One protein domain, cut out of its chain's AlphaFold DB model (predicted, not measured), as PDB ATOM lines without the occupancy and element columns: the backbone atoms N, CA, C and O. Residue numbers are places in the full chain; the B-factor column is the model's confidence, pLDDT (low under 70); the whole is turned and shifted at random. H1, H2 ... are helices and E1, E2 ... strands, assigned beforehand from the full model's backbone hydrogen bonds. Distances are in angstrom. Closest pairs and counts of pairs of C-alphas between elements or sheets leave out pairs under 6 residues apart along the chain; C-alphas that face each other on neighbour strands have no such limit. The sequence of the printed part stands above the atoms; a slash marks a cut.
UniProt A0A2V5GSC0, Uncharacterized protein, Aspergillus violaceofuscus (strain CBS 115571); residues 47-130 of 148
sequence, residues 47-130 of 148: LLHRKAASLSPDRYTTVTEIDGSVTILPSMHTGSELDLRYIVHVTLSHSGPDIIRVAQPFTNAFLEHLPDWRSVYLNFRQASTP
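AT A GLANCE: This is residues 47 to 130 of the 148 residues of an uncharacterized protein of Aspergillus violaceofuscus (strain CBS 115571) (UniProt A0A2V5GSC0). A four-stranded sheet has H2 packed over one face; H1 packs on H2, away from the sheet. The printed part has 84 residues, with H1, E1, E2, E3, H2, E4 in order. The mixed sheet runs E1, E2, E4, E3; the class is mixed. The whole is compact, radius of gyration of the C-alphas 13.1 A, spanning 41 by 28 by 21 A.

IN THESE COORDINATES: H1, residues 47 to 54, begins at C-alpha 47 (117.038, 33.940, 39.231). E1 is 60 to 64, E2 70 to 74, E3 85 to 92, 22.0 A long, H2 100 to 111, 16.4 A, and E4 119 to 126, 23.2 A, ending at C-alpha 126 (110.058, 41.701, 59.372).

HOW THE PARTS SIT: H1 touches H2, closest C-alphas Ala 52 and Pro 105, 4.2 A. H2 is on the sheet, over E2 and E4, height 8.8 A: two layers, helix over sheet. Within hydrogen-bond range are N 61 and O 73, 2.8 A, in the antiparallel hairpin E1 and E2; N 72 and O 122, 2.8 A, between antiparallel E2 and E4; N 90 and O 123, 2.9 A, between parallel E3 and E4. E3, H2, E4 form a strand-helix-strand unit, parallel strands joined through a helix, with a right-handed crossover. Every O i to N i+4 pair is within range in H1, 7 of 8 in H2.

THE WHOLE: The farthest C-alphas, Gly 79 and Pro 130, are 42.9 A apart. The printed part has no cut and no long link. pLDDT is under 70 at residues 76 to 87, 92 to 98, 115 to 119 and 127 to 130.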
ATOM      1  N   LEU A  47     116.553  35.104  38.494       81.75
ATOM      2  CA  LEU A  47     117.038  33.940  39.231       81.75
ATOM      3  C   LEU A  47     116.169  33.636  40.460       81.75
ATOM      4  O   LEU A  47     115.815  32.476  40.679       81.75
ATOM      5  N   LEU A  48     115.808  34.666  41.230       79.69
ATOM      6  CA  LEU A  48     114.932  34.538  42.396       79.69
ATOM      7  C   LEU A  48     113.551  34.020  41.994       79.69
ATOM      8  O   LEU A  48     113.079  33.046  42.572       79.69
ATOM      9  N   HIS A  49     112.944  34.587  40.950       80.94
ATOM     10  CA  HIS A  49     111.660  34.111  40.434       80.94
ATOM     11  C   HIS A  49     111.724  32.652  39.976       80.94
ATOM     12  O   HIS A  49     110.825  31.870  40.287       80.94
ATOM     13  N   ARG A  50     112.804  32.254  39.296       83.19
ATOM     14  CA  ARG A  50     113.002  30.861  38.882       83.19
ATOM     15  C   ARG A  50     113.117  29.923  40.085       83.19
ATOM     16  O   ARG A  50     112.497  28.863  40.076       83.19
ATOM     17  N   LYS A  51     113.882  30.299  41.116       79.12
ATOM     18  CA  LYS A  51     114.010  29.492  42.345       79.12
ATOM     19  C   LYS A  51     112.689  29.418  43.113       79.12
ATOM     20  O   LYS A  51     112.334  28.341  43.572       79.12
ATOM     21  N   ALA A  52     111.934  30.513  43.183       79.44
ATOM     22  CA  ALA A  52     110.608  30.534  43.793       79.44
ATOM     23  C   ALA A  52     109.642  29.567  43.087       79.44
ATOM     24  O   ALA A  52     109.003  28.749  43.739       79.44
ATOM     25  N   ALA A  53     109.604  29.600  41.752       81.44
ATOM     26  CA  ALA A  53     108.765  28.714  40.944       81.44
ATOM     27  C   ALA A  53     109.193  27.234  40.991       81.44
ATOM     28  O   ALA A  53     108.420  26.364  40.603       81.44
ATOM     29  N   SER A  54     110.421  26.945  41.437       80.44
ATOM     30  CA  SER A  54     110.940  25.574  41.551       80.44
ATOM     31  C   SER A  54     110.544  24.898  42.866       80.44
ATOM     32  O   SER A  54     110.669  23.680  42.985       80.44
ATOM     33  N   LEU A  55     110.056  25.667  43.846       78.38
ATOM     34  CA  LEU A  55     109.595  25.126  45.118       78.38
ATOM     35  C   LEU A  55     108.359  24.250  44.873       78.38
ATOM     36  O   LEU A  55     107.330  24.741  44.419       78.38
ATOM     37  N   SER A  56     108.458  22.951  45.166       76.25
ATOM     38  CA  SER A  56     107.376  22.000  44.893       76.25
ATOM     39  C   SER A  56     106.135  22.307  45.750       76.25
ATOM     40  O   SER A  56     106.187  22.085  46.966       76.25
ATOM     41  N   PRO A  57     105.009  22.747  45.153       70.94
ATOM     42  CA  PRO A  57     103.797  23.089  45.905       70.94
ATOM     43  C   PRO A  57     103.181  21.863  46.595       70.94
ATOM     44  O   PRO A  57     102.572  21.974  47.655       70.94
ATOM     45  N   ASP A  58     103.421  20.670  46.048       73.19
ATOM     46  CA  ASP A  58     102.958  19.405  46.623       73.19
ATOM     47  C   ASP A  58     103.687  19.049  47.928       73.19
ATOM     48  O   ASP A  58     103.150  18.321  48.758       73.19
ATOM     49  N   ARG A  59     104.905  19.573  48.131       72.38
ATOM     50  CA  ARG A  59     105.730  19.304  49.321       72.38
ATOM     51  C   ARG A  59     105.694  20.423  50.347       72.38
ATOM     52  O   ARG A  59     105.938  20.144  51.517       72.38
ATOM     53  N   TYR A  60     105.438  21.661  49.931       79.25
ATOM     54  CA  TYR A  60     105.485  22.828  50.807       79.25
ATOM     55  C   TYR A  60     104.328  23.782  50.534       79.25
ATOM     56  O   TYR A  60     104.058  24.158  49.397       79.25
ATOM     57  N   THR A  61     103.693  24.231  51.612       84.38
ATOM     58  CA  THR A  61     102.642  25.244  51.596       84.38
ATOM     59  C   THR A  61     103.200  26.559  52.128       84.38
ATOM     60  O   THR A  61     103.897  26.581  53.143       84.38
ATOM     61  N   THR A  62     102.893  27.663  51.445       84.62
ATOM     62  CA  THR A  62     103.205  29.025  51.904       84.62
ATOM     63  C   THR A  62     101.948  29.660  52.490       84.62
ATOM     64  O   THR A  62     100.919  29.720  51.820       84.62
ATOM     65  N   VAL A  63     102.033  30.154  53.719       85.38
ATOM     66  CA  VAL A  63     100.971  30.889  54.414       85.38
ATOM     67  C   VAL A  63     101.477  32.296  54.692       85.38
ATOM     68  O   VAL A  63     102.584  32.463  55.194       85.38
ATOM     69  N   THR A  64     100.683  33.305  54.353       84.12
ATOM     70  CA  THR A  64     100.955  34.699  54.735       84.12
ATOM     71  C   THR A  64      99.991  35.082  55.846       84.12
ATOM     72  O   THR A  64      98.779  34.932  55.686       84.12
ATOM     73  N   GLU A  65     100.529  35.510  56.979       81.94
ATOM     74  CA  GLU A  65      99.761  35.887  58.162       81.94
ATOM     75  C   GLU A  65      99.326  37.360  58.091       81.94
ATOM     76  O   GLU A  65      99.809  38.146  57.275       81.94
ATOM     77  N   ILE A  66      98.379  37.745  58.953       77.94
ATOM     78  CA  ILE A  66      97.785  39.096  58.974       77.94
ATOM     79  C   ILE A  66      98.835  40.167  59.313       77.94
ATOM     80  O   ILE A  66      98.721  41.309  58.872       77.94
ATOM     81  N   ASP A  67      99.866  39.798  60.073       74.94
ATOM     82  CA  ASP A  67     100.990  40.664  60.435       74.94
ATOM     83  C   ASP A  67     102.036  40.814  59.312       74.94
ATOM     84  O   ASP A  67     103.050  41.488  59.494       74.94
ATOM     85  N   GLY A  68     101.794  40.202  58.147       74.12
ATOM     86  CA  GLY A  68     102.704  40.202  57.005       74.12
ATOM     87  C   GLY A  68     103.837  39.182  57.113       74.12
ATOM     88  O   GLY A  68     104.675  39.123  56.208       74.12
ATOM     89  N   SER A  69     103.886  38.373  58.176       78.75
ATOM     90  CA  SER A  69     104.841  37.272  58.263       78.75
ATOM     91  C   SER A  69     104.494  36.164  57.267       78.75
ATOM     92  O   SER A  69     103.336  35.954  56.895       78.75
ATOM     93  N   VAL A  70     105.523  35.465  56.794       82.31
ATOM     94  CA  VAL A  70     105.371  34.375  55.827       82.31
ATOM     95  C   VAL A  70     105.879  33.099  56.460       82.31
ATOM     96  O   VAL A  70     107.035  33.013  56.865       82.31
ATOM     97  N   THR A  71     105.025  32.091  56.511       83.25
ATOM     98  CA  THR A  71     105.352  30.769  57.025       83.25
ATOM     99  C   THR A  71     105.370  29.774  55.870       83.25
ATOM    100  O   THR A  71     104.388  29.649  55.140       83.25
ATOM    101  N   ILE A  72     106.473  29.046  55.705       82.62
ATOM    102  CA  ILE A  72     106.579  27.929  54.764       82.62
ATOM    103  C   ILE A  72     106.680  26.641  55.567       82.62
ATOM    104  O   ILE A  72     107.587  26.460  56.380       82.62
ATOM    105  N   LEU A  73     105.711  25.760  55.347       83.00
ATOM    106  CA  LEU A  73     105.536  24.528  56.101       83.00
ATOM    107  C   LEU A  73     105.413  23.331  55.155       83.00
ATOM    108  O   LEU A  73     104.868  23.474  54.059       83.00
ATOM    109  N   PRO A  74     105.916  22.151  55.551       77.50
ATOM    110  CA  PRO A  74     105.794  20.951  54.745       77.50
ATOM    111  C   PRO A  74     104.317  20.564  54.619       77.50
ATOM    112  O   PRO A  74     103.589  20.499  55.614       77.50
ATOM    113  N   SER A  75     103.884  20.285  53.395       74.81
ATOM    114  CA  SER A  75     102.587  19.696  53.092       74.81
ATOM    115  C   SER A  75     102.600  18.270  53.643       74.81
ATOM    116  O   SER A  75     103.146  17.350  53.039       74.81
ATOM    117  N   MET A  76     102.092  18.094  54.863       64.94
ATOM    118  CA  MET A  76     102.033  16.792  55.522       64.94
ATOM    119  C   MET A  76     101.145  15.858  54.694       64.94
ATOM    120  O   MET A  76      99.920  15.956  54.742       64.94
ATOM    121  N   HIS A  77     101.742  14.914  53.965       53.12
ATOM    122  CA  HIS A  77     101.020  13.702  53.607       53.12
ATOM    123  C   HIS A  77     100.772  12.942  54.909       53.12
ATOM    124  O   HIS A  77     101.698  12.455  55.555       53.12
ATOM    125  N   THR A  78      99.507  12.923  55.320       46.19
ATOM    126  CA  THR A  78      98.947  12.120  56.407       46.19
ATOM    127  C   THR A  78      99.553  10.715  56.402       46.19
ATOM    128  O   THR A  78      99.118   9.871  55.623       46.19
ATOM    129  N   GLY A  79     100.572  10.452  57.226       49.12
ATOM    130  CA  GLY A  79     101.118   9.098  57.350       49.12
ATOM    131  C   GLY A  79     102.556   8.955  57.839       49.12
ATOM    132  O   GLY A  79     102.901   7.864  58.277       49.12
ATOM    133  N   SER A  80     103.391   9.996  57.811       50.12
ATOM    134  CA  SER A  80     104.763   9.883  58.322       50.12
ATOM    135  C   SER A  80     105.032  10.955  59.366       50.12
ATOM    136  O   SER A  80     105.031  12.152  59.079       50.12
ATOM    137  N   GLU A  81     105.192  10.513  60.607       48.06
ATOM    138  CA  GLU A  81     105.698  11.327  61.702       48.06
ATOM    139  C   GLU A  81     107.079  11.858  61.291       48.06
ATOM    140  O   GLU A  81     108.022  11.095  61.108       48.06
ATOM    141  N   LEU A  82     107.170  13.165  61.018       53.25
ATOM    142  CA  LEU A  82     108.416  13.805  60.598       53.25
ATOM    143  C   LEU A  82     109.445  13.689  61.723       53.25
ATOM    144  O   LEU A  82     109.331  14.388  62.729       53.25
ATOM    145  N   ASP A  83     110.441  12.831  61.503       56.91
ATOM    146  CA  ASP A  83     111.411  12.392  62.512       56.91
ATOM    147  C   ASP A  83     112.300  13.541  63.026       56.91
ATOM    148  O   ASP A  83     112.796  13.485  64.140       56.91
ATOM    149  N   LEU A  84     112.435  14.646  62.274       54.91
ATOM    150  CA  LEU A  84     112.925  15.936  62.781       54.91
ATOM    151  C   LEU A  84     112.335  17.113  61.985       54.91
ATOM    152  O   LEU A  84     112.375  17.139  60.750       54.91
ATOM    153  N   ARG A  85     111.831  18.124  62.708       63.34
ATOM    154  CA  ARG A  85     111.366  19.410  62.162       63.34
ATOM    155  C   ARG A  85     112.372  20.494  62.534       63.34
ATOM    156  O   ARG A  85     112.525  20.808  63.710       63.34
ATOM    157  N   TYR A  86     113.043  21.070  61.544       65.06
ATOM    158  CA  TYR A  86     113.862  22.262  61.768       65.06
ATOM    159  C   TYR A  86     112.949  23.482  61.753       65.06
ATOM    160  O   TYR A  86     112.289  23.722  60.749       65.06
ATOM    161  N   ILE A  87     112.896  24.221  62.860       68.19
ATOM    162  CA  ILE A  87     112.189  25.502  62.953       68.19
ATOM    163  C   ILE A  87     113.241  26.594  62.796       68.19
ATOM    164  O   ILE A  87     114.099  26.745  63.665       68.19
ATOM    165  N   VAL A  88     113.196  27.338  61.693       71.94
ATOM    166  CA  VAL A  88     114.091  28.482  61.473       71.94
ATOM    167  C   VAL A  88     113.263  29.756  61.432       71.94
ATOM    168  O   VAL A  88     112.326  29.883  60.640       71.94
ATOM    169  N   HIS A  89     113.630  30.708  62.287       75.06
ATOM    170  CA  HIS A  89     113.077  32.055  62.280       75.06
ATOM    171  C   HIS A  89     114.030  32.974  61.529       75.06
ATOM    172  O   HIS A  89     115.183  33.138  61.923       75.06
ATOM    173  N   VAL A  90     113.545  33.563  60.442       74.69
ATOM    174  CA  VAL A  90     114.311  34.504  59.627       74.69
ATOM    175  C   VAL A  90     113.761  35.897  59.882       74.69
ATOM    176  O   VAL A  90     112.601  36.178  59.584       74.69
ATOM    177  N   THR A  91     114.589  36.770  60.445       74.50
ATOM    178  CA  THR A  91     114.238  38.171  60.684       74.50
ATOM    179  C   THR A  91     114.927  39.052  59.653       74.50
ATOM    180  O   THR A  91     116.148  39.031  59.534       74.50
ATOM    181  N   LEU A  92     114.144  39.821  58.898       69.75
ATOM    182  CA  LEU A  92     114.661  40.723  57.871       69.75
ATOM    183  C   LEU A  92     114.685  42.157  58.408       69.75
ATOM    184  O   LEU A  92     113.640  42.716  58.740       69.75
ATOM    185  N   SER A  93     115.875  42.759  58.468       62.75
ATOM    186  CA  SER A  93     116.089  44.114  59.002       62.75
ATOM    187  C   SER A  93     115.609  45.239  58.079       62.75
ATOM    188  O   SER A  93     115.756  46.407  58.420       62.75
ATOM    189  N   HIS A  94     115.099  44.930  56.885       59.97
ATOM    190  CA  HIS A  94     114.703  45.929  55.891       59.97
ATOM    191  C   HIS A  94     113.202  45.846  55.619       59.97
ATOM    192  O   HIS A  94     112.660  44.769  55.374       59.97
ATOM    193  N   SER A  95     112.542  47.004  55.608       56.34
ATOM    194  CA  SER A  95     111.171  47.178  55.123       56.34
ATOM    195  C   SER A  95     111.158  47.172  53.590       56.34
ATOM    196  O   SER A  95     110.920  48.193  52.950       56.34
ATOM    197  N   GLY A  96     111.531  46.037  53.001       57.22
ATOM    198  CA  GLY A  96     111.533  45.808  51.557       57.22
ATOM    199  C   GLY A  96     110.263  45.082  51.100       57.22
ATOM    200  O   GLY A  96     109.648  44.374  51.899       57.22
ATOM    201  N   PRO A  97     109.837  45.254  49.836       59.22
ATOM    202  CA  PRO A  97     108.536  44.788  49.382       59.22
ATOM    203  C   PRO A  97     108.461  43.258  49.342       59.22
ATOM    204  O   PRO A  97     109.279  42.598  48.704       59.22
ATOM    205  N   ASP A  98     107.398  42.751  49.965       69.62
ATOM    206  CA  ASP A  98     106.845  41.404  49.825       69.62
ATOM    207  C   ASP A  98     107.799  40.272  50.251       69.62
ATOM    208  O   ASP A  98     108.462  39.638  49.432       69.62
ATOM    209  N   ILE A  99     107.835  40.000  51.564       75.44
ATOM    210  CA  ILE A  99     108.610  38.920  52.210       75.44
ATOM    211  C   ILE A  99     108.447  37.582  51.474       75.44
ATOM    212  O   ILE A  99     109.396  36.798  51.407       75.44
ATOM    213  N   ILE A 100     107.291  37.340  50.847       74.94
ATOM    214  CA  ILE A 100     107.007  36.144  50.046       74.94
ATOM    215  C   ILE A 100     108.039  35.966  48.923       74.94
ATOM    216  O   ILE A 100     108.519  34.851  48.692       74.94
ATOM    217  N   ARG A 101     108.439  37.062  48.266       76.12
ATOM    218  CA  ARG A 101     109.404  37.059  47.151       76.12
ATOM    219  C   ARG A 101     110.796  36.603  47.562       76.12
ATOM    220  O   ARG A 101     111.558  36.170  46.704       76.12
ATOM    221  N   VAL A 102     111.127  36.697  48.847       78.12
ATOM    222  CA  VAL A 102     112.399  36.228  49.413       78.12
ATOM    223  C   VAL A 102     112.229  34.851  50.047       78.12
ATOM    224  O   VAL A 102     113.067  33.973  49.844       78.12
ATOM    225  N   ALA A 103     111.122  34.637  50.759       81.12
ATOM    226  CA  ALA A 103     110.852  33.424  51.517       81.12
ATOM    227  C   ALA A 103     110.891  32.164  50.640       81.12
ATOM    228  O   ALA A 103     111.557  31.184  50.982       81.12
ATOM    229  N   GLN A 104     110.234  32.192  49.479       82.56
ATOM    230  CA  GLN A 104     110.176  31.043  48.574       82.56
ATOM    231  C   GLN A 104     111.538  30.664  47.963       82.56
ATOM    232  O   GLN A 104     111.945  29.508  48.111       82.56
ATOM    233  N   PRO A 105     112.288  31.576  47.307       81.56
ATOM    234  CA  PRO A 105     113.588  31.222  46.744       81.56
ATOM    235  C   PRO A 105     114.624  30.880  47.816       81.56
ATOM    236  O   PRO A 105     115.448  29.996  47.573       81.56
ATOM    237  N   PHE A 106     114.567  31.521  48.992       83.19
ATOM    238  CA  PHE A 106     115.394  31.148  50.140       83.19
ATOM    239  C   PHE A 106     115.113  29.708  50.558       83.19
ATOM    240  O   PHE A 106     116.038  28.908  50.669       83.19
ATOM    241  N   THR A 107     113.837  29.357  50.724       83.56
ATOM    242  CA  THR A 107     113.439  27.998  51.102       83.56
ATOM    243  C   THR A 107     113.913  26.986  50.072       83.56
ATOM    244  O   THR A 107     114.516  25.988  50.443       83.56
ATOM    245  N   ASN A 108     113.721  27.256  48.779       82.38
ATOM    246  CA  ASN A 108     114.185  26.351  47.730       82.38
ATOM    247  C   ASN A 108     115.711  26.154  47.765       82.38
ATOM    248  O   ASN A 108     116.187  25.028  47.686       82.38
ATOM    249  N   ALA A 109     116.481  27.235  47.928       82.62
ATOM    250  CA  ALA A 109     117.935  27.140  48.065       82.62
ATOM    251  C   ALA A 109     118.355  26.389  49.338       82.62
ATOM    252  O   ALA A 109     119.307  25.620  49.311       82.62
ATOM    253  N   PHE A 110     117.631  26.567  50.442       80.56
ATOM    254  CA  PHE A 110     117.892  25.849  51.685       80.56
ATOM    255  C   PHE A 110     117.622  24.343  51.543       80.56
ATOM    256  O   PHE A 110     118.400  23.521  52.026       80.56
ATOM    257  N   LEU A 111     116.556  23.973  50.827       78.06
ATOM    258  CA  LEU A 111     116.194  22.580  50.567       78.06
ATOM    259  C   LEU A 111     117.214  21.843  49.692       78.06
ATOM    260  O   LEU A 111     117.420  20.655  49.915       78.06
ATOM    261  N   GLU A 112     117.885  22.526  48.756       79.12
ATOM    262  CA  GLU A 112     118.966  21.945  47.932       79.12
ATOM    263  C   GLU A 112     120.125  21.384  48.785       79.12
ATOM    264  O   GLU A 112     120.878  20.527  48.325       79.12
ATOM    265  N   HIS A 113     120.261  21.847  50.029       77.19
ATOM    266  CA  HIS A 113     121.312  21.432  50.958       77.19
ATOM    267  C   HIS A 113     120.808  20.546  52.104       77.19
ATOM    268  O   HIS A 113     121.605  20.118  52.944       77.19
ATOM    269  N   LEU A 114     119.505  20.263  52.161       71.94
ATOM    270  CA  LEU A 114     118.934  19.414  53.195       71.94
ATOM    271  C   LEU A 114     118.886  17.945  52.750       71.94
ATOM    272  O   LEU A 114     118.516  17.655  51.617       71.94
ATOM    273  N   PRO A 115     119.193  16.996  53.653       69.62
ATOM    274  CA  PRO A 115     118.924  15.582  53.416       69.62
ATOM    275  C   PRO A 115     117.442  15.339  53.092       69.62
ATOM    276  O   PRO A 115     116.573  15.848  53.801       69.62
ATOM    277  N   ASP A 116     117.156  14.505  52.086       66.50
ATOM    278  CA  ASP A 116     115.810  14.286  51.516       66.50
ATOM    279  C   ASP A 116     114.718  13.890  52.527       66.50
ATOM    280  O   ASP A 116     113.529  14.115  52.292       66.50
ATOM    281  N   TRP A 117     115.117  13.313  53.660       57.12
ATOM    282  CA  TRP A 117     114.241  12.833  54.730       57.12
ATOM    283  C   TRP A 117     113.886  13.902  55.775       57.12
ATOM    284  O   TRP A 117     113.141  13.618  56.712       57.12
ATOM    285  N   ARG A 118     114.412  15.127  55.653       66.50
ATOM    286  CA  ARG A 118     114.174  16.204  56.622       66.50
ATOM    287  C   ARG A 118     113.141  17.190  56.113       66.50
ATOM    288  O   ARG A 118     113.131  17.587  54.952       66.50
ATOM    289  N   SER A 119     112.292  17.622  57.037       69.38
ATOM    290  CA  SER A 119     111.349  18.705  56.803       69.38
ATOM    291  C   SER A 119     111.795  19.970  57.513       69.38
ATOM    292  O   SER A 119     112.371  19.921  58.607       69.38
ATOM    293  N   VAL A 120     111.504  21.106  56.891       72.50
ATOM    294  CA  VAL A 120     111.800  22.416  57.457       72.50
ATOM    295  C   VAL A 120     110.522  23.233  57.576       72.50
ATOM    296  O   VAL A 120     109.713  23.293  56.654       72.50
ATOM    297  N   TYR A 121     110.356  23.842  58.741       80.44
ATOM    298  CA  TYR A 121     109.404  24.899  59.010       80.44
ATOM    299  C   TYR A 121     110.180  26.216  59.038       80.44
ATOM    300  O   TYR A 121     111.124  26.380  59.816       80.44
ATOM    301  N   LEU A 122     109.791  27.154  58.183       80.56
ATOM    302  CA  LEU A 122     110.448  28.449  58.064       80.56
ATOM    303  C   LEU A 122     109.430  29.542  58.336       80.56
ATOM    304  O   LEU A 122     108.386  29.584  57.687       80.56
ATOM    305  N   ASN A 123     109.733  30.431  59.273       82.31
ATOM    306  CA  ASN A 123     108.905  31.595  59.559       82.31
ATOM    307  C   ASN A 123     109.730  32.863  59.333       82.31
ATOM    308  O   ASN A 123     110.744  33.094  59.991       82.31
ATOM    309  N   PHE A 124     109.287  33.666  58.373       82.88
ATOM    310  CA  PHE A 124     109.919  34.907  57.961       82.88
ATOM    311  C   PHE A 124     109.148  36.072  58.561       82.88
ATOM    312  O   PHE A 124     107.953  36.235  58.307       82.88
ATOM    313  N   ARG A 125     109.841  36.894  59.346       78.06
ATOM    314  CA  ARG A 125     109.279  38.081  59.988       78.06
ATOM    315  C   ARG A 125     110.077  39.305  59.590       78.06
ATOM    316  O   ARG A 125     111.304  39.261  59.493       78.06
ATOM    317  N   GLN A 126     109.383  40.417  59.410       73.88
ATOM    318  CA  GLN A 126     110.058  41.701  59.372       73.88
ATOM    319  C   GLN A 126     110.547  42.031  60.780       73.88
ATOM    320  O   GLN A 126     109.815  41.827  61.754       73.88
ATOM    321  N   ALA A 127     111.765  42.553  60.900       67.56
ATOM    322  CA  ALA A 127     112.170  43.187  62.140       67.56
ATOM    323  C   ALA A 127     111.179  44.321  62.418       67.56
ATOM    324  O   ALA A 127     111.034  45.246  61.613       67.56
ATOM    325  N   SER A 128     110.492  44.261  63.558       58.16
ATOM    326  CA  SER A 128     109.921  45.469  64.134       58.16
ATOM    327  C   SER A 128     111.112  46.392  64.322       58.16
ATOM    328  O   SER A 128     112.022  46.030  65.063       58.16
ATOM    329  N   THR A 129     111.170  47.529  63.625       49.06
ATOM    330  CA  THR A 129     112.126  48.574  63.992       49.06
ATOM    331  C   THR A 129     111.963  48.762  65.494       49.06
ATOM    332  O   THR A 129     110.859  49.148  65.900       49.06
ATOM    333  N   PRO A 130     112.970  48.465  66.341       46.06
ATOM    334  CA  PRO A 130     112.942  49.039  67.661       46.06
ATOM    335  C   PRO A 130     112.958  50.534  67.371       46.06
ATOM    336  O   PRO A 130     113.951  51.079  66.886       46.06
TER     337      PRO A 130